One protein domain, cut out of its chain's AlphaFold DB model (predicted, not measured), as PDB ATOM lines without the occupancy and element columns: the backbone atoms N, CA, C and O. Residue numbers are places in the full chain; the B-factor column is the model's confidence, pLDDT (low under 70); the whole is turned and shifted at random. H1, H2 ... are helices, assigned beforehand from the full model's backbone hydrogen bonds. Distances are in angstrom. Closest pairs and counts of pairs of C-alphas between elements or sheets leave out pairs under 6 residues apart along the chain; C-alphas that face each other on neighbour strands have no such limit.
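This is residues 233 to 369 of the 370 residues of an uncharacterized protein of Phycisphaerales bacterium (UniProt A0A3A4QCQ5). With little regular structure, loops wind round short H5 near the middle, with H3, H4 and H6 clustered to one side. The printed part has 137 residues, 36 of them in six named helices, H1 to H6 in chain order, with no named strand: all helix. It is compact, radius of gyration of the C-alphas 14.6 A, spanning 36 by 36 by 31 A.

Find C-alpha 284 at (24.836, 35.799, -51.539); from there H3 runs 12.1 A to residue 292. H6, residues 360 to 368, runs 12.5 A to (33.455, 42.330, -46.763). H4 is residues 308 to 311, H5 322 to 325, H2 258 to 263, H1 233 to 236.

H3 touches H6 at a steep tilt of 56 degrees, opposite ways, C-alphas 290 and 367 closest at 4.9 A. H3 touches H4, C-alphas 290 and 308 closest at 4.8 A. H2 touches H5, C-alphas 259 and 322 closest at 6.2 A. H1 touches no helix. Every O i to N i+4 pair is within hydrogen-bond range in H2 and H3, 3 of 5 in H6.

The printed part has no cut. The long H5 to H6 link includes residues 348 to 354, with pLDDT under 70.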
ATOM      1  N   CYS A 233      10.620  50.637 -23.172       87.00
ATOM      2  CA  CYS A 233      10.614  49.515 -24.105       87.00
ATOM      3  C   CYS A 233       9.425  49.597 -25.077       87.00
ATOM      4  O   CYS A 233       9.575  49.387 -26.280       87.00
ATOM      5  N   GLN A 234       8.245  49.970 -24.579       87.00
ATOM      6  CA  GLN A 234       7.040  50.160 -25.379       87.00
ATOM      7  C   GLN A 234       7.165  51.306 -26.384       87.00
ATOM      8  O   GLN A 234       6.337  51.401 -27.290       87.00
ATOM      9  N   TYR A 235       8.188  52.161 -26.289       85.00
ATOM     10  CA  TYR A 235       8.458  53.131 -27.338       85.00
ATOM     11  C   TYR A 235       8.737  52.422 -28.669       85.00
ATOM     12  O   TYR A 235       8.092  52.736 -29.671       85.00
ATOM     13  N   CYS A 236       9.627  51.430 -28.679       88.06
ATOM     14  CA  CYS A 236       9.999  50.690 -29.888       88.06
ATOM     15  C   CYS A 236       9.149  49.427 -30.090       88.06
ATOM     16  O   CYS A 236       8.831  49.057 -31.222       88.06
ATOM     17  N   HIS A 237       8.754  48.777 -28.995       90.38
ATOM     18  CA  HIS A 237       8.086  47.482 -29.004       90.38
ATOM     19  C   HIS A 237       6.561  47.625 -28.847       90.38
ATOM     20  O   HIS A 237       6.063  48.400 -28.032       90.38
ATOM     21  N   ALA A 238       5.800  46.870 -29.636       88.12
ATOM     22  CA  ALA A 238       4.357  46.692 -29.491       88.12
ATOM     23  C   ALA A 238       4.022  45.853 -28.249       88.12
ATOM     24  O   ALA A 238       3.007  46.080 -27.600       88.12
ATOM     25  N   SER A 239       4.911  44.927 -27.894       86.06
ATOM     26  CA  SER A 239       4.888  44.161 -26.650       86.06
ATOM     27  C   SER A 239       6.318  43.995 -26.153       86.06
ATOM     28  O   SER A 239       7.175  43.584 -26.936       86.06
ATOM     29  N   VAL A 240       6.585  44.299 -24.881       82.12
ATOM     30  CA  VAL A 240       7.931  44.179 -24.301       82.12
ATOM     31  C   VAL A 240       8.299  42.696 -24.197       82.12
ATOM     32  O   VAL A 240       7.609  41.962 -23.486       82.12
ATOM     33  N   PRO A 241       9.344  42.220 -24.901       74.00
ATOM     34  CA  PRO A 241       9.788  40.838 -24.765       74.00
ATOM     35  C   PRO A 241      10.252  40.567 -23.331       74.00
ATOM     36  O   PRO A 241      10.827  41.443 -22.685       74.00
ATOM     37  N   ALA A 242      10.037  39.350 -22.834       71.12
ATOM     38  CA  ALA A 242      10.536  38.970 -21.518       71.12
ATOM     39  C   ALA A 242      12.070  39.101 -21.481       71.12
ATOM     40  O   ALA A 242      12.764  38.458 -22.269       71.12
ATOM     41  N   ALA A 243      12.596  39.899 -20.545       62.53
ATOM     42  CA  ALA A 243      14.032  40.185 -20.415       62.53
ATOM     43  C   ALA A 243      14.896  38.919 -20.238       62.53
ATOM     44  O   ALA A 243      16.065  38.894 -20.610       62.53
ATOM     45  N   ALA A 244      14.298  37.845 -19.718       60.56
ATOM     46  CA  ALA A 244      14.947  36.557 -19.521       60.56
ATOM     47  C   ALA A 244      15.123  35.728 -20.808       60.56
ATOM     48  O   ALA A 244      15.611  34.610 -20.709       60.56
ATOM     49  N   GLN A 245      14.728  36.209 -21.996       68.69
ATOM     50  CA  GLN A 245      15.004  35.515 -23.259       68.69
ATOM     51  C   GLN A 245      16.391  35.921 -23.786       68.69
ATOM     52  O   GLN A 245      16.524  36.988 -24.387       68.69
ATOM     53  N   PRO A 246      17.441  35.089 -23.618       68.25
ATOM     54  CA  PRO A 246      18.803  35.481 -23.976       68.25
ATOM     55  C   PRO A 246      19.081  35.333 -25.479       68.25
ATOM     56  O   PRO A 246      20.199  35.601 -25.922       68.25
ATOM     57  N   VAL A 247      18.087  34.873 -26.248       77.12
ATOM     58  CA  VAL A 247      18.212  34.485 -27.652       77.12
ATOM     59  C   VAL A 247      17.414  35.438 -28.530       77.12
ATOM     60  O   VAL A 247      16.257  35.757 -28.261       77.12
ATOM     61  N   ARG A 248      18.029  35.856 -29.634       82.94
ATOM     62  CA  ARG A 248      17.359  36.627 -30.677       82.94
ATOM     63  C   ARG A 248      16.314  35.751 -31.369       82.94
ATOM     64  O   ARG A 248      16.655  34.800 -32.059       82.94
ATOM     65  N   THR A 249      15.043  36.112 -31.248       81.38
ATOM     66  CA  THR A 249      13.933  35.379 -31.886       81.38
ATOM     67  C   THR A 249      13.703  35.778 -33.348       81.38
ATOM     68  O   THR A 249      12.869  35.187 -34.030       81.38
ATOM     69  N   GLY A 250      14.357  36.851 -33.811       81.44
ATOM     70  CA  GLY A 250      14.039  37.516 -35.081       81.44
ATOM     71  C   GLY A 250      12.674  38.222 -35.086       81.44
ATOM     72  O   GLY A 250      12.278  38.803 -36.092       81.44
ATOM     73  N   ARG A 251      11.947  38.192 -33.962       80.62
ATOM     74  CA  ARG A 251      10.608  38.761 -33.794       80.62
ATOM     75  C   ARG A 251      10.602  39.677 -32.583       80.62
ATOM     76  O   ARG A 251      10.079  39.340 -31.529       80.62
ATOM     77  N   ALA A 252      11.180  40.858 -32.756       85.44
ATOM     78  CA  ALA A 252      11.229  41.865 -31.703       85.44
ATOM     79  C   ALA A 252       9.858  42.509 -31.408       85.44
ATOM     80  O   ALA A 252       9.781  43.337 -30.512       85.44
ATOM     81  N   ALA A 253       8.784  42.149 -32.128       89.06
ATOM     82  CA  ALA A 253       7.451  42.744 -31.975       89.06
ATOM     83  C   ALA A 253       7.503  44.281 -32.008       89.06
ATOM     84  O   ALA A 253       7.002  44.951 -31.114       89.06
ATOM     85  N   LEU A 254       8.179  44.844 -33.007       89.31
ATOM     86  CA  LEU A 254       8.347  46.287 -33.154       89.31
ATOM     87  C   LEU A 254       7.050  46.958 -33.617       89.31
ATOM     88  O   LEU A 254       6.268  46.357 -34.352       89.31
ATOM     89  N   ARG A 255       6.827  48.212 -33.203       85.94
ATOM     90  CA  ARG A 255       5.632  48.989 -33.593       85.94
ATOM     91  C   ARG A 255       5.623  49.410 -35.062       85.94
ATOM     92  O   ARG A 255       4.560  49.651 -35.620       85.94
ATOM     93  N   SER A 256       6.797  49.516 -35.672       84.75
ATOM     94  CA  SER A 256       6.985  49.762 -37.100       84.75
ATOM     95  C   SER A 256       8.324  49.169 -37.543       84.75
ATOM     96  O   SER A 256       9.000  48.500 -36.756       84.75
ATOM     97  N   ASP A 257       8.700  49.344 -38.811       87.38
ATOM     98  CA  ASP A 257      10.013  48.902 -39.268       87.38
ATOM     99  C   ASP A 257      11.140  49.660 -38.545       87.38
ATOM    100  O   ASP A 257      11.000  50.821 -38.157       87.38
ATOM    101  N   GLU A 258      12.277  48.994 -38.361       89.81
ATOM    102  CA  GLU A 258      13.386  49.522 -37.560       89.81
ATOM    103  C   GLU A 258      13.944  50.839 -38.083       89.81
ATOM    104  O   GLU A 258      14.304  51.710 -37.292       89.81
ATOM    105  N   LEU A 259      14.005  51.004 -39.408       87.50
ATOM    106  CA  LEU A 259      14.480  52.251 -39.987       87.50
ATOM    107  C   LEU A 259      13.541  53.375 -39.572       87.50
ATOM    108  O   LEU A 259      14.021  54.400 -39.098       87.50
ATOM    109  N   SER A 260      12.224  53.210 -39.739       83.19
ATOM    110  CA  SER A 260      11.189  54.159 -39.290       83.19
ATOM    111  C   SER A 260      11.282  54.482 -37.803       83.19
ATOM    112  O   SER A 260      11.312  55.660 -37.451       83.19
ATOM    113  N   LEU A 261      11.413  53.467 -36.944       87.38
ATOM    114  CA  LEU A 261      11.530  53.660 -35.495       87.38
ATOM    115  C   LEU A 261      12.747  54.497 -35.110       87.38
ATOM    116  O   LEU A 261      12.613  55.491 -34.399       87.38
ATOM    117  N   CYS A 262      13.933  54.114 -35.582       87.81
ATOM    118  CA  CYS A 262      15.164  54.809 -35.223       87.81
ATOM    119  C   CYS A 262      15.227  56.198 -35.863       87.81
ATOM    120  O   CYS A 262      15.627  57.160 -35.209       87.81
ATOM    121  N   GLY A 263      14.797  56.321 -37.121       84.44
ATOM    122  CA  GLY A 263      14.831  57.573 -37.874       84.44
ATOM    123  C   GLY A 263      13.923  58.668 -37.313       84.44
ATOM    124  O   GLY A 263      14.187  59.836 -37.574       84.44
ATOM    125  N   ALA A 264      12.910  58.314 -36.513       81.19
ATOM    126  CA  ALA A 264      12.065  59.286 -35.819       81.19
ATOM    127  C   ALA A 264      12.835  60.093 -34.760       81.19
ATOM    128  O   ALA A 264      12.487  61.234 -34.499       81.19
ATOM    129  N   CYS A 265      13.895  59.532 -34.167       81.50
ATOM    130  CA  CYS A 265      14.758  60.249 -33.217       81.50
ATOM    131  C   CYS A 265      16.130  60.592 -33.819       81.50
ATOM    132  O   CYS A 265      16.757  61.582 -33.446       81.50
ATOM    133  N   HIS A 266      16.600  59.781 -34.767       84.31
ATOM    134  CA  HIS A 266      17.897  59.903 -35.423       84.31
ATOM    135  C   HIS A 266      17.715  60.284 -36.893       84.31
ATOM    136  O   HIS A 266      17.963  59.491 -37.800       84.31
ATOM    137  N   THR A 267      17.287  61.524 -37.133       77.31
ATOM    138  CA  THR A 267      16.975  62.043 -38.480       77.31
ATOM    139  C   THR A 267      18.182  62.164 -39.405       77.31
ATOM    140  O   THR A 267      18.026  62.333 -40.613       77.31
ATOM    141  N   ARG A 268      19.396  62.082 -38.853       77.69
ATOM    142  CA  ARG A 268      20.646  62.038 -39.607       77.69
ATOM    143  C   ARG A 268      21.369  60.745 -39.287       77.69
ATOM    144  O   ARG A 268      21.708  60.488 -38.133       77.69
ATOM    145  N   HIS A 269      21.639  59.975 -40.327       81.56
ATOM    146  CA  HIS A 269      22.472  58.790 -40.259       81.56
ATOM    147  C   HIS A 269      23.732  59.033 -41.084       81.56
ATOM    148  O   HIS A 269      23.648  59.534 -42.204       81.56
ATOM    149  N   VAL A 270      24.894  58.690 -40.531       79.94
ATOM    150  CA  VAL A 270      26.156  58.731 -41.271       79.94
ATOM    151  C   VAL A 270      26.430  57.326 -41.777       79.94
ATOM    152  O   VAL A 270      26.756  56.434 -40.999       79.94
ATOM    153  N   ASP A 271      26.287  57.144 -43.083       76.81
ATOM    154  CA  ASP A 271      26.832  55.997 -43.795       76.81
ATOM    155  C   ASP A 271      28.050  56.478 -44.583       76.81
ATOM    156  O   ASP A 271      27.992  57.511 -45.245       76.81
ATOM    157  N   TYR A 272      29.170  55.772 -44.474       76.00
ATOM    158  CA  TYR A 272      30.429  56.198 -45.097       76.00
ATOM    159  C   TYR A 272      30.486  55.913 -46.607       76.00
ATOM    160  O   TYR A 272      31.510  56.165 -47.238       76.00
ATOM    161  N   PHE A 273      29.409  55.379 -47.184       76.88
ATOM    162  CA  PHE A 273      29.338  54.931 -48.570       76.88
ATOM    163  C   PHE A 273      28.105  55.515 -49.266       76.88
ATOM    164  O   PHE A 273      27.086  55.742 -48.623       76.88
ATOM    165  N   GLU A 274      28.179  55.692 -50.587       68.56
ATOM    166  CA  GLU A 274      27.074  56.130 -51.453       68.56
ATOM    167  C   GLU A 274      26.687  54.957 -52.377       68.56
ATOM    168  O   GLU A 274      27.582  54.383 -53.007       68.56
ATOM    169  N   PRO A 275      25.409  54.528 -52.454       68.38
ATOM    170  CA  PRO A 275      24.196  55.121 -51.867       68.38
ATOM    171  C   PRO A 275      23.916  54.729 -50.401       68.38
ATOM    172  O   PRO A 275      22.799  54.887 -49.909       68.38
ATOM    173  N   GLY A 276      24.911  54.169 -49.709       83.44
ATOM    174  CA  GLY A 276      24.798  53.677 -48.338       83.44
ATOM    175  C   GLY A 276      24.279  52.240 -48.241       83.44
ATOM    176  O   GLY A 276      23.764  51.635 -49.184       83.44
ATOM    177  N   HIS A 277      24.440  51.662 -47.059       89.25
ATOM    178  CA  HIS A 277      24.033  50.313 -46.696       89.25
ATOM    179  C   HIS A 277      22.598  50.253 -46.169       89.25
ATOM    180  O   HIS A 277      21.942  49.219 -46.291       89.25
ATOM    181  N   MET A 278      22.084  51.340 -45.593       90.31
ATOM    182  CA  MET A 278      20.806  51.326 -44.877       90.31
ATOM    183  C   MET A 278      19.612  50.942 -45.770       90.31
ATOM    184  O   MET A 278      19.260  51.595 -46.754       90.31
ATOM    185  N   GLY A 279      18.930  49.865 -45.392       89.75
ATOM    186  CA  GLY A 279      17.814  49.259 -46.115       89.75
ATOM    187  C   GLY A 279      18.218  48.427 -47.336       89.75
ATOM    188  O   GLY A 279      17.335  47.908 -48.020       89.75
ATOM    189  N   THR A 280      19.513  48.275 -47.619       91.19
ATOM    190  CA  THR A 280      20.005  47.406 -48.692       91.19
ATOM    191  C   THR A 280      19.908  45.947 -48.261       91.19
ATOM    192  O   THR A 280      20.296  45.584 -47.151       91.19
ATOM    193  N   ARG A 281      19.380  45.092 -49.145       94.69
ATOM    194  CA  ARG A 281      19.346  43.639 -48.934       94.69
ATOM    195  C   ARG A 281      20.745  43.056 -49.120       94.69
ATOM    196  O   ARG A 281      21.354  43.246 -50.174       94.69
ATOM    197  N   VAL A 282      21.220  42.304 -48.132       94.50
ATOM    198  CA  VAL A 282      22.501  41.593 -48.209       94.50
ATOM    199  C   VAL A 282      22.378  40.432 -49.204       94.50
ATOM    200  O   VAL A 282      21.418  39.664 -49.161       94.50
ATOM    201  N   LYS A 283      23.326  40.326 -50.142       94.00
ATOM    202  CA  LYS A 283      23.320  39.337 -51.240       94.00
ATOM    203  C   LYS A 283      24.324  38.206 -50.993       94.00
ATOM    204  O   LYS A 283      25.258  38.377 -50.217       94.00
ATOM    205  N   GLY A 284      24.150  37.092 -51.713       92.50
ATOM    206  CA  GLY A 284      24.836  35.799 -51.539       92.50
ATOM    207  C   GLY A 284      26.264  35.845 -50.980       92.50
ATOM    208  O   GLY A 284      26.453  35.395 -49.855       92.50
ATOM    209  N   PRO A 285      27.256  36.416 -51.691       93.38
ATOM    210  CA  PRO A 285      28.639  36.429 -51.209       93.38
ATOM    211  C   PRO A 285      28.815  37.135 -49.857       93.38
ATOM    212  O   PRO A 285      29.508  36.624 -48.989       93.38
ATOM    213  N   TYR A 286      28.139  38.266 -49.649       94.81
ATOM    214  CA  TYR A 286      28.208  39.032 -48.399       94.81
ATOM    215  C   TYR A 286      27.462  38.340 -47.259       94.81
ATOM    216  O   TYR A 286      27.910  38.379 -46.119       94.81
ATOM    217  N   LEU A 287      26.334  37.690 -47.565       94.75
ATOM    218  CA  LEU A 287      25.601  36.897 -46.583       94.75
ATOM    219  C   LEU A 287      26.435  35.688 -46.147       94.75
ATOM    220  O   LEU A 287      26.512  35.409 -44.956       94.75
ATOM    221  N   SER A 288      27.113  35.030 -47.092       94.38
ATOM    222  CA  SER A 288      28.058  33.953 -46.797       94.38
ATOM    223  C   SER A 288      29.175  34.454 -45.884       94.38
ATOM    224  O   SER A 288      29.349  33.888 -44.809       94.38
ATOM    225  N   SER A 289      29.861  35.548 -46.248       95.12
ATOM    226  CA  SER A 289      30.898  36.158 -45.404       95.12
ATOM    227  C   SER A 289      30.376  36.469 -44.001       95.12
ATOM    228  O   SER A 289      31.026  36.108 -43.024       95.12
ATOM    229  N   LEU A 290      29.173  37.043 -43.891       94.62
ATOM    230  CA  LEU A 290      28.542  37.360 -42.611       94.62
ATOM    231  C   LEU A 290      28.303  36.111 -41.754       94.62
ATOM    232  O   LEU A 290      28.577  36.121 -40.557       94.62
ATOM    233  N   THR A 291      27.818  35.025 -42.356       93.56
ATOM    234  CA  THR A 291      27.580  33.760 -41.642       93.56
ATOM    235  C   THR A 291      28.867  33.042 -41.244       93.56
ATOM    236  O   THR A 291      28.907  32.411 -40.193       93.56
ATOM    237  N   THR A 292      29.930  33.149 -42.046       93.88
ATOM    238  CA  THR A 292      31.213  32.479 -41.780       93.88
ATOM    239  C   THR A 292      32.166  33.320 -40.937       93.88
ATOM    240  O   THR A 292      33.162  32.800 -40.438       93.88
ATOM    241  N   PHE A 293      31.904  34.620 -40.789       94.44
ATOM    242  CA  PHE A 293      32.711  35.502 -39.959       94.44
ATOM    243  C   PHE A 293      32.643  35.039 -38.505       94.44
ATOM    244  O   PHE A 293      31.575  35.046 -37.900       94.44
ATOM    245  N   ALA A 294      33.782  34.643 -37.946       93.69
ATOM    246  CA  ALA A 294      33.871  34.172 -36.575       93.69
ATOM    247  C   ALA A 294      34.403  35.281 -35.667       93.69
ATOM    248  O   ALA A 294      35.511  35.791 -35.854       93.69
ATOM    249  N   LEU A 295      33.623  35.626 -34.647       89.06
ATOM    250  CA  LEU A 295      34.079  36.439 -33.531       89.06
ATOM    251  C   LEU A 295      34.530  35.503 -32.413       89.06
ATOM    252  O   LEU A 295      33.700  34.757 -31.885       89.06
ATOM    253  N   PRO A 296      35.819  35.525 -32.034       87.94
ATOM    254  CA  PRO A 296      36.281  34.716 -30.923       87.94
ATOM    255  C   PRO A 296      35.639  35.200 -29.620       87.94
ATOM    256  O   PRO A 296      35.352  36.397 -29.447       87.94
ATOM    257  N   ALA A 297      35.456  34.252 -28.699       88.06
ATOM    258  CA  ALA A 297      35.088  34.565 -27.330       88.06
ATOM    259  C   ALA A 297      36.111  35.540 -26.732       88.06
ATOM    260  O   ALA A 297      37.309  35.443 -27.001       88.06
ATOM    261  N   ASP A 298      35.626  36.479 -25.930       84.56
ATOM    262  CA  ASP A 298      36.474  37.406 -25.194       84.56
ATOM    263  C   ASP A 298      36.204  37.225 -23.696       84.56
ATOM    264  O   ASP A 298      35.162  37.669 -23.203       84.56
ATOM    265  N   PRO A 299      37.110  36.555 -22.962       77.69
ATOM    266  CA  PRO A 299      36.914  36.279 -21.545       77.69
ATOM    267  C   PRO A 299      36.940  37.554 -20.696       77.69
ATOM    268  O   PRO A 299      36.348  37.564 -19.620       77.69
ATOM    269  N   VAL A 300      37.573  38.636 -21.171       77.25
ATOM    270  CA  VAL A 300      37.656  39.904 -20.432       77.25
ATOM    271  C   VAL A 300      36.296  40.595 -20.401       77.25
ATOM    272  O   VAL A 300      35.897  41.125 -19.367       77.25
ATOM    273  N   SER A 301      35.560  40.556 -21.513       75.88
ATOM    274  CA  SER A 301      34.201  41.104 -21.608       75.88
ATOM    275  C   SER A 301      33.095  40.069 -21.374       75.88
ATOM    276  O   SER A 301      31.920  40.396 -21.523       75.88
ATOM    277  N   ALA A 302      33.456  38.827 -21.019       82.44
ATOM    278  CA  ALA A 302      32.558  37.671 -20.939       82.44
ATOM    279  C   ALA A 302      31.728  37.434 -22.222       82.44
ATOM    280  O   ALA A 302      30.646  36.844 -22.179       82.44
ATOM    281  N   ARG A 303      32.235  37.884 -23.376       84.00
ATOM    282  CA  ARG A 303      31.545  37.766 -24.659       84.00
ATOM    283  C   ARG A 303      31.691  36.340 -25.200       84.00
ATOM    284  O   ARG A 303      32.826  35.872 -25.338       84.00
ATOM    285  N   PRO A 304      30.592  35.660 -25.572       84.06
ATOM    286  CA  PRO A 304      30.663  34.336 -26.181       84.06
ATOM    287  C   PRO A 304      31.252  34.399 -27.599       84.06
ATOM    288  O   PRO A 304      31.263  35.452 -28.240       84.06
ATOM    289  N   ALA A 305      31.720  33.255 -28.102       88.50
ATOM    290  CA  ALA A 305      32.010  33.118 -29.525       88.50
ATOM    291  C   ALA A 305      30.705  33.243 -30.327       88.50
ATOM    292  O   ALA A 305      29.652  32.793 -29.870       88.50
ATOM    293  N   ALA A 306      30.768  33.862 -31.502       89.75
ATOM    294  CA  ALA A 306      29.579  34.157 -32.297       89.75
ATOM    295  C   ALA A 306      29.897  34.203 -33.790       89.75
ATOM    296  O   ALA A 306      31.016  34.555 -34.176       89.75
ATOM    297  N   SER A 307      28.905  33.912 -34.630       91.31
ATOM    298  CA  SER A 307      28.995  34.249 -36.050       91.31
ATOM    299  C   SER A 307      28.737  35.743 -36.274       91.31
ATOM    300  O   SER A 307      28.148  36.437 -35.438       91.31
ATOM    301  N   GLY A 308      29.134  36.263 -37.433       90.19
ATOM    302  CA  GLY A 308      28.776  37.616 -37.842       90.19
ATOM    303  C   GLY A 308      27.263  37.802 -37.935       90.19
ATOM    304  O   GLY A 308      26.775  38.854 -37.542       90.19
ATOM    305  N   ALA A 309      26.514  36.781 -38.362       91.19
ATOM    306  CA  ALA A 309      25.053  36.830 -38.447       91.19
ATOM    307  C   ALA A 309      24.373  36.939 -37.068       91.19
ATOM    308  O   ALA A 309      23.333  37.587 -36.943       91.19
ATOM    309  N   ASP A 310      24.980  36.361 -36.028       91.06
ATOM    310  CA  ASP A 310      24.493  36.476 -34.650       91.06
ATOM    311  C   ASP A 310      24.661  37.898 -34.102       91.06
ATOM    312  O   ASP A 310      23.793  38.426 -33.394       91.06
ATOM    313  N   VAL A 311      25.798  38.521 -34.432       92.75
ATOM    314  CA  VAL A 311      26.184  39.830 -33.898       92.75
ATOM    315  C   VAL A 311      25.647  40.976 -34.739       92.75
ATOM    316  O   VAL A 311      25.279  41.990 -34.167       92.75
ATOM    317  N   LEU A 312      25.552  40.842 -36.058       95.25
ATOM    318  CA  LEU A 312      25.041  41.869 -36.966       95.25
ATOM    319  C   LEU A 312      23.716  41.394 -37.574       95.25
ATOM    320  O   LEU A 312      23.680  40.908 -38.708       95.25
ATOM    321  N   PRO A 313      22.612  41.499 -36.818       93.69
ATOM    322  CA  PRO A 313      21.319  41.002 -37.262       93.69
ATOM    323  C   PRO A 313      20.836  41.760 -38.496       93.69
ATOM    324  O   PRO A 313      20.917  42.987 -38.558       93.69
ATOM    325  N   LEU A 314      20.264  41.041 -39.453       94.62
ATOM    326  CA  LEU A 314      19.490  41.644 -40.535       94.62
ATOM    327  C   LEU A 314      18.011  41.687 -40.140       94.62
ATOM    328  O   LEU A 314      17.567  40.920 -39.282       94.62
ATOM    329  N   ASP A 315      17.239  42.565 -40.778       92.50
ATOM    330  CA  ASP A 315      15.782  42.536 -40.627       92.50
ATOM    331  C   ASP A 315      15.186  41.239 -41.232       92.50
ATOM    332  O   ASP A 315      15.881  40.502 -41.942       92.50
ATOM    333  N   PRO A 316      13.891  40.935 -41.019       90.56
ATOM    334  CA  PRO A 316      13.262  39.744 -41.604       90.56
ATOM    335  C   PRO A 316      13.322  39.670 -43.141       90.56
ATOM    336  O   PRO A 316      13.139  38.603 -43.721       90.56
ATOM    337  N   GLY A 317      13.568  40.795 -43.817       91.94
ATOM    338  CA  GLY A 317      13.782  40.881 -45.260       91.94
ATOM    339  C   GLY A 317      15.247  40.728 -45.684       91.94
ATOM    340  O   GLY A 317      15.539  40.904 -46.869       91.94
ATOM    341  N   GLY A 318      16.164  40.427 -44.762       94.25
ATOM    342  CA  GLY A 318      17.600  40.331 -45.022       94.25
ATOM    343  C   GLY A 318      18.251  41.683 -45.331       94.25
ATOM    344  O   GLY A 318      19.232  41.732 -46.077       94.25
ATOM    345  N   ARG A 319      17.683  42.788 -44.840       94.69
ATOM    346  CA  ARG A 319      18.197  44.147 -45.053       94.69
ATOM    347  C   ARG A 319      19.024  44.628 -43.869       94.69
ATOM    348  O   ARG A 319      18.760  44.267 -42.724       94.69
ATOM    349  N   ILE A 320      19.991  45.490 -44.170       94.50
ATOM    350  CA  ILE A 320      20.765  46.225 -43.169       94.50
ATOM    351  C   ILE A 320      19.870  47.317 -42.578       94.50
ATOM    352  O   ILE A 320      19.297  48.129 -43.304       94.50
ATOM    353  N   VAL A 321      19.746  47.340 -41.259       93.50
ATOM    354  CA  VAL A 321      18.928  48.288 -40.493       93.50
ATOM    355  C   VAL A 321      19.757  48.883 -39.357       93.50
ATOM    356  O   VAL A 321      20.900  48.489 -39.134       93.50
ATOM    357  N   CYS A 322      19.213  49.857 -38.626       92.12
ATOM    358  CA  CYS A 322      19.960  50.536 -37.563       92.12
ATOM    359  C   CYS A 322      20.482  49.543 -36.517       92.12
ATOM    360  O   CYS A 322      21.634  49.646 -36.097       92.12
ATOM    361  N   SER A 323      19.677  48.535 -36.156       93.19
ATOM    362  CA  SER A 323      20.076  47.533 -35.169       93.19
ATOM    363  C   SER A 323      21.079  46.489 -35.686       93.19
ATOM    364  O   SER A 323      21.620  45.725 -34.878       93.19
ATOM    365  N   THR A 324      21.367  46.468 -36.996       94.50
ATOM    366  CA  THR A 324      22.443  45.653 -37.582       94.50
ATOM    367  C   THR A 324      23.791  46.114 -37.051       94.50
ATOM    368  O   THR A 324      24.567  45.306 -36.553       94.50
ATOM    369  N   CYS A 325      24.051  47.421 -37.106       93.62
ATOM    370  CA  CYS A 325      25.325  48.004 -36.689       93.62
ATOM    371  C   CYS A 325      25.299  48.501 -35.242       93.62
ATOM    372  O   CYS A 325      26.338  48.481 -34.584       93.62
ATOM    373  N   HIS A 326      24.135  48.916 -34.736       93.69
ATOM    374  CA  HIS A 326      23.968  49.473 -33.395       93.69
ATOM    375  C   HIS A 326      23.196  48.542 -32.464       93.69
ATOM    376  O   HIS A 326      22.378  47.726 -32.889       93.69
ATOM    377  N   ASN A 327      23.418  48.687 -31.161       93.06
ATOM    378  CA  ASN A 327      22.551  48.087 -30.156       93.06
ATOM    379  C   ASN A 327      21.778  49.196 -29.428       93.06
ATOM    380  O   ASN A 327      22.390  49.948 -28.673       93.06
ATOM    381  N   PRO A 328      20.455  49.324 -29.641       91.31
ATOM    382  CA  PRO A 328      19.672  50.421 -29.070       91.31
ATOM    383  C   PRO A 328      19.377  50.244 -27.573       91.31
ATOM    384  O   PRO A 328      18.762  51.113 -26.963       91.31
ATOM    385  N   HIS A 329      19.789  49.131 -26.966       91.00
ATOM    386  CA  HIS A 329      19.548  48.866 -25.553       91.00
ATOM    387  C   HIS A 329      20.707  49.367 -24.691       91.00
ATOM    388  O   HIS A 329      21.873  49.248 -25.075       91.00
ATOM    389  N   GLN A 330      20.382  49.882 -23.506       89.75
ATOM    390  CA  GLN A 330      21.353  50.195 -22.463       89.75
ATOM    391  C   GLN A 330      22.102  48.936 -21.987       89.75
ATOM    392  O   GLN A 330      21.550  47.834 -21.918       89.75
ATOM    393  N   ALA A 331      23.378  49.098 -21.644       88.50
ATOM    394  CA  ALA A 331      24.197  48.066 -21.025       88.50
ATOM    395  C   ALA A 331      23.569  47.599 -19.702       88.50
ATOM    396  O   ALA A 331      23.133  48.408 -18.890       88.50
ATOM    397  N   GLY A 332      23.524  46.284 -19.494       87.12
ATOM    398  CA  GLY A 332      22.875  45.670 -18.331       87.12
ATOM    399  C   GLY A 332      21.419  45.251 -18.555       87.12
ATOM    400  O   GLY A 332      20.911  44.466 -17.763       87.12
ATOM    401  N   VAL A 333      20.768  45.671 -19.652       86.88
ATOM    402  CA  VAL A 333      19.427  45.161 -20.023       86.88
ATOM    403  C   VAL A 333      19.456  43.655 -20.285       86.88
ATOM    404  O   VAL A 333      18.546  42.931 -19.888       86.88
ATOM    405  N   PHE A 334      20.515  43.177 -20.937       87.44
ATOM    406  CA  PHE A 334      20.774  41.755 -21.136       87.44
ATOM    407  C   PHE A 334      21.992  41.334 -20.319       87.44
ATOM    408  O   PHE A 334      22.924  42.120 -20.132       87.44
ATOM    409  N   ALA A 335      22.010  40.071 -19.884       87.25
ATOM    410  CA  ALA A 335      23.184  39.477 -19.253       87.25
ATOM    411  C   ALA A 335      24.412  39.618 -20.169       87.25
ATOM    412  O   ALA A 335      24.302  39.405 -21.374       87.25
ATOM    413  N   GLY A 336      25.584  39.935 -19.607       86.12
ATOM    414  CA  GLY A 336      26.805  40.177 -20.394       86.12
ATOM    415  C   GLY A 336      27.242  38.993 -21.267       86.12
ATOM    416  O   GLY A 336      27.824  39.192 -22.327       86.12
ATOM    417  N   SER A 337      26.881  37.770 -20.870       85.88
ATOM    418  CA  SER A 337      27.106  36.546 -21.647       85.88
ATOM    419  C   SER A 337      26.144  36.365 -22.829       85.88
ATOM    420  O   SER A 337      26.337  35.461 -23.641       85.88
ATOM    421  N   SER A 338      25.100  37.190 -22.950       88.06
ATOM    422  CA  SER A 338      24.163  37.143 -24.072       88.06
ATOM    423  C   SER A 338      24.717  37.888 -25.283       88.06
ATOM    424  O   SER A 338      25.211  39.010 -25.190       88.06
ATOM    425  N   LEU A 339      24.502  37.314 -26.467       88.81
ATOM    426  CA  LEU A 339      24.750  37.981 -27.748       88.81
ATOM    427  C   LEU A 339      23.968  39.299 -27.889       88.81
ATOM    428  O   LEU A 339      24.401  40.215 -28.588       88.81
ATOM    429  N   LEU A 340      22.827  39.423 -27.200       89.88
ATOM    430  CA  LEU A 340      22.009  40.635 -27.194       89.88
ATOM    431  C   LEU A 340      22.674  41.796 -26.443       89.88
ATOM    432  O   LEU A 340      22.349  42.946 -26.731       89.88
ATOM    433  N   ALA A 341      23.623  41.523 -25.539       90.19
ATOM    434  CA  ALA A 341      24.376  42.547 -24.812       90.19
ATOM    435  C   ALA A 341      25.524  43.156 -25.636       90.19
ATOM    436  O   ALA A 341      26.045  44.214 -25.284       90.19
ATOM    437  N   ILE A 342      25.920  42.526 -26.750       90.31
ATOM    438  CA  ILE A 342      27.074  42.970 -27.541       90.31
ATOM    439  C   ILE A 342      26.837  44.382 -28.093       90.31
ATOM    440  O   ILE A 342      25.863  44.639 -28.811       90.31
ATOM    441  N   GLY A 343      27.747  45.291 -27.735       90.31
ATOM    442  CA  GLY A 343      27.722  46.707 -28.099       90.31
ATOM    443  C   GLY A 343      26.544  47.496 -27.537       90.31
ATOM    444  O   GLY A 343      26.181  48.504 -28.135       90.31
ATOM    445  N   ALA A 344      25.924  47.033 -26.444       91.19
ATOM    446  CA  ALA A 344      24.907  47.794 -25.721       91.19
ATOM    447  C   ALA A 344      25.430  49.187 -25.324       91.19
ATOM    448  O   ALA A 344      26.617  49.363 -25.038       91.19
ATOM    449  N   MET A 345      24.549  50.185 -25.322       88.56
ATOM    450  CA  MET A 345      24.931  51.569 -25.044       88.56
ATOM    451  C   MET A 345      25.297  51.766 -23.579       88.56
ATOM    452  O   MET A 345      24.561  51.361 -22.682       88.56
ATOM    453  N   ALA A 346      26.420  52.435 -23.336       85.06
ATOM    454  CA  ALA A 346      26.807  52.826 -21.991       85.06
ATOM    455  C   ALA A 346      25.827  53.870 -21.427       85.06
ATOM    456  O   ALA A 346      25.391  54.777 -22.136       85.06
ATOM    457  N   ASP A 347      25.518  53.765 -20.135       74.19
ATOM    458  CA  ASP A 347      24.747  54.773 -19.401       74.19
ATOM    459  C   ASP A 347      25.673  55.804 -18.752       74.19
ATOM    460  O   ASP A 347      25.648  56.044 -17.551       74.19
ATOM    461  N   ASP A 348      26.586  56.373 -19.536       65.38
ATOM    462  CA  ASP A 348      27.591  57.292 -18.993       65.38
ATOM    463  C   ASP A 348      27.102  58.746 -18.912       65.38
ATOM    464  O   ASP A 348      27.851  59.631 -18.498       65.38
ATOM    465  N   GLY A 349      25.862  59.017 -19.338       61.59
ATOM    466  CA  GLY A 349      25.282  60.360 -19.398       61.59
ATOM    467  C   GLY A 349      26.035  61.346 -20.307       61.59
ATOM    468  O   GLY A 349      25.577  62.476 -20.478       61.59
ATOM    469  N   ALA A 350      27.150  60.931 -20.910       55.44
ATOM    470  CA  ALA A 350      28.096  61.781 -21.619       55.44
ATOM    471  C   ALA A 350      27.825  61.824 -23.127       55.44
ATOM    472  O   ALA A 350      28.452  62.604 -23.843       55.44
ATOM    473  N   GLY A 351      26.872  61.022 -23.614       56.59
ATOM    474  CA  GLY A 351      26.504  61.000 -25.027       56.59
ATOM    475  C   GLY A 351      27.678  60.558 -25.895       56.59
ATOM    476  O   GLY A 351      27.940  61.181 -26.925       56.59
ATOM    477  N   THR A 352      28.403  59.521 -25.462       54.62
ATOM    478  CA  THR A 352      29.598  58.952 -26.108       54.62
ATOM    479  C   THR A 352      29.283  58.244 -27.428       54.62
ATOM    480  O   THR A 352      29.624  57.092 -27.652       54.62
ATOM    481  N   GLY A 353      28.665  58.970 -28.358       61.22
ATOM    482  CA  GLY A 353      28.407  58.522 -29.717       61.22
ATOM    483  C   GLY A 353      27.499  57.288 -29.815       61.22
ATOM    484  O   GLY A 353      27.020  56.746 -28.820       61.22
ATOM    485  N   PRO A 354      27.200  56.856 -31.044       68.12
ATOM    486  CA  PRO A 354      26.360  55.693 -31.260       68.12
ATOM    487  C   PRO A 354      27.164  54.411 -30.986       68.12
ATOM    488  O   PRO A 354      28.192  54.169 -31.622       68.12
ATOM    489  N   ALA A 355      26.703  53.574 -30.053       84.00
ATOM    490  CA  ALA A 355      27.372  52.314 -29.740       84.00
ATOM    491  C   ALA A 355      27.263  51.350 -30.928       84.00
ATOM    492  O   ALA A 355      26.164  50.979 -31.354       84.00
ATOM    493  N   LEU A 356      28.409  50.987 -31.503       91.38
ATOM    494  CA  LEU A 356      28.495  49.959 -32.533       91.38
ATOM    495  C   LEU A 356      28.601  48.584 -31.871       91.38
ATOM    496  O   LEU A 356      29.314  48.411 -30.883       91.38
ATOM    497  N   ARG A 357      27.947  47.581 -32.460       92.44
ATOM    498  CA  ARG A 357      28.045  46.178 -32.028       92.44
ATOM    499  C   ARG A 357      29.465  45.638 -32.121       92.44
ATOM    500  O   ARG A 357      29.867  44.802 -31.319       92.44
ATOM    501  N   LEU A 358      30.219  46.130 -33.098       92.19
ATOM    502  CA  LEU A 358      31.610  45.784 -33.327       92.19
ATOM    503  C   LEU A 358      32.456  47.047 -33.467       92.19
ATOM    504  O   LEU A 358      31.957  48.065 -33.952       92.19
ATOM    505  N   PRO A 359      33.758  46.983 -33.134       90.31
ATOM    506  CA  PRO A 359      34.705  48.005 -33.558       90.31
ATOM    507  C   PRO A 359      34.569  48.263 -35.063       90.31
ATOM    508  O   PRO A 359      34.435  47.310 -35.833       90.31
ATOM    509  N   ALA A 360      34.647  49.526 -35.489       86.69
ATOM    510  CA  ALA A 360      34.378  49.926 -36.876       86.69
ATOM    511  C   ALA A 360      35.143  49.083 -37.920       86.69
ATOM    512  O   ALA A 360      34.575  48.681 -38.931       86.69
ATOM    513  N   ALA A 361      36.404  48.729 -37.642       87.44
ATOM    514  CA  ALA A 361      37.204  47.880 -38.527       87.44
ATOM    515  C   ALA A 361      36.656  46.445 -38.673       87.44
ATOM    516  O   ALA A 361      36.746  45.859 -39.749       87.44
ATOM    517  N   LEU A 362      36.091  45.867 -37.609       91.62
ATOM    518  CA  LEU A 362      35.500  44.524 -37.644       91.62
ATOM    519  C   LEU A 362      34.095  44.531 -38.247       91.62
ATOM    520  O   LEU A 362      33.727  43.564 -38.906       91.62
ATOM    521  N   LEU A 363      33.347  45.626 -38.074       91.94
ATOM    522  CA  LEU A 363      32.009  45.787 -38.641       91.94
ATOM    523  C   LEU A 363      32.021  45.604 -40.164       91.94
ATOM    524  O   LEU A 363      31.274  44.789 -40.696       91.94
ATOM    525  N   CYS A 364      32.925  46.300 -40.858       90.81
ATOM    526  CA  CYS A 364      33.042  46.187 -42.311       90.81
ATOM    527  C   CYS A 364      33.521  44.790 -42.730       90.81
ATOM    528  O   CYS A 364      33.012  44.209 -43.687       90.81
ATOM    529  N   ARG A 365      34.486  44.213 -42.002       93.00
ATOM    530  CA  ARG A 365      35.044  42.893 -42.333       93.00
ATOM    531  C   ARG A 365      34.029  41.767 -42.174       93.00
ATOM    532  O   ARG A 365      34.125  40.804 -42.919       93.00
ATOM    533  N   ALA A 366      33.040  41.897 -41.294       93.56
ATOM    534  CA  ALA A 366      32.006  40.877 -41.153       93.56
ATOM    535  C   ALA A 366      31.275  40.592 -42.479       93.56
ATOM    536  O   ALA A 366      31.020  39.436 -42.795       93.56
ATOM    537  N   CYS A 367      31.016  41.617 -43.295       92.25
ATOM    538  CA  CYS A 367      30.381  41.447 -44.605       92.25
ATOM    539  C   CYS A 367      31.391  41.399 -45.763       92.25
ATOM    540  O   CYS A 367      31.137  40.737 -46.764       92.25
ATOM    541  N   HIS A 368      32.517  42.111 -45.654       91.56
ATOM    542  CA  HIS A 368      33.455  42.330 -46.763       91.56
ATOM    543  C   HIS A 368      34.755  41.520 -46.671       91.56
ATOM    544  O   HIS A 368      35.622  41.700 -47.525       91.56
ATOM    545  N   ALA A 369      34.922  40.654 -45.664       81.12
ATOM    546  CA  ALA A 369      36.079  39.769 -45.589       81.12
ATOM    547  C   ALA A 369      36.105  38.846 -46.813       81.12
ATOM    548  O   ALA A 369      35.211  38.020 -47.013       81.12
TER     549      ALA A 369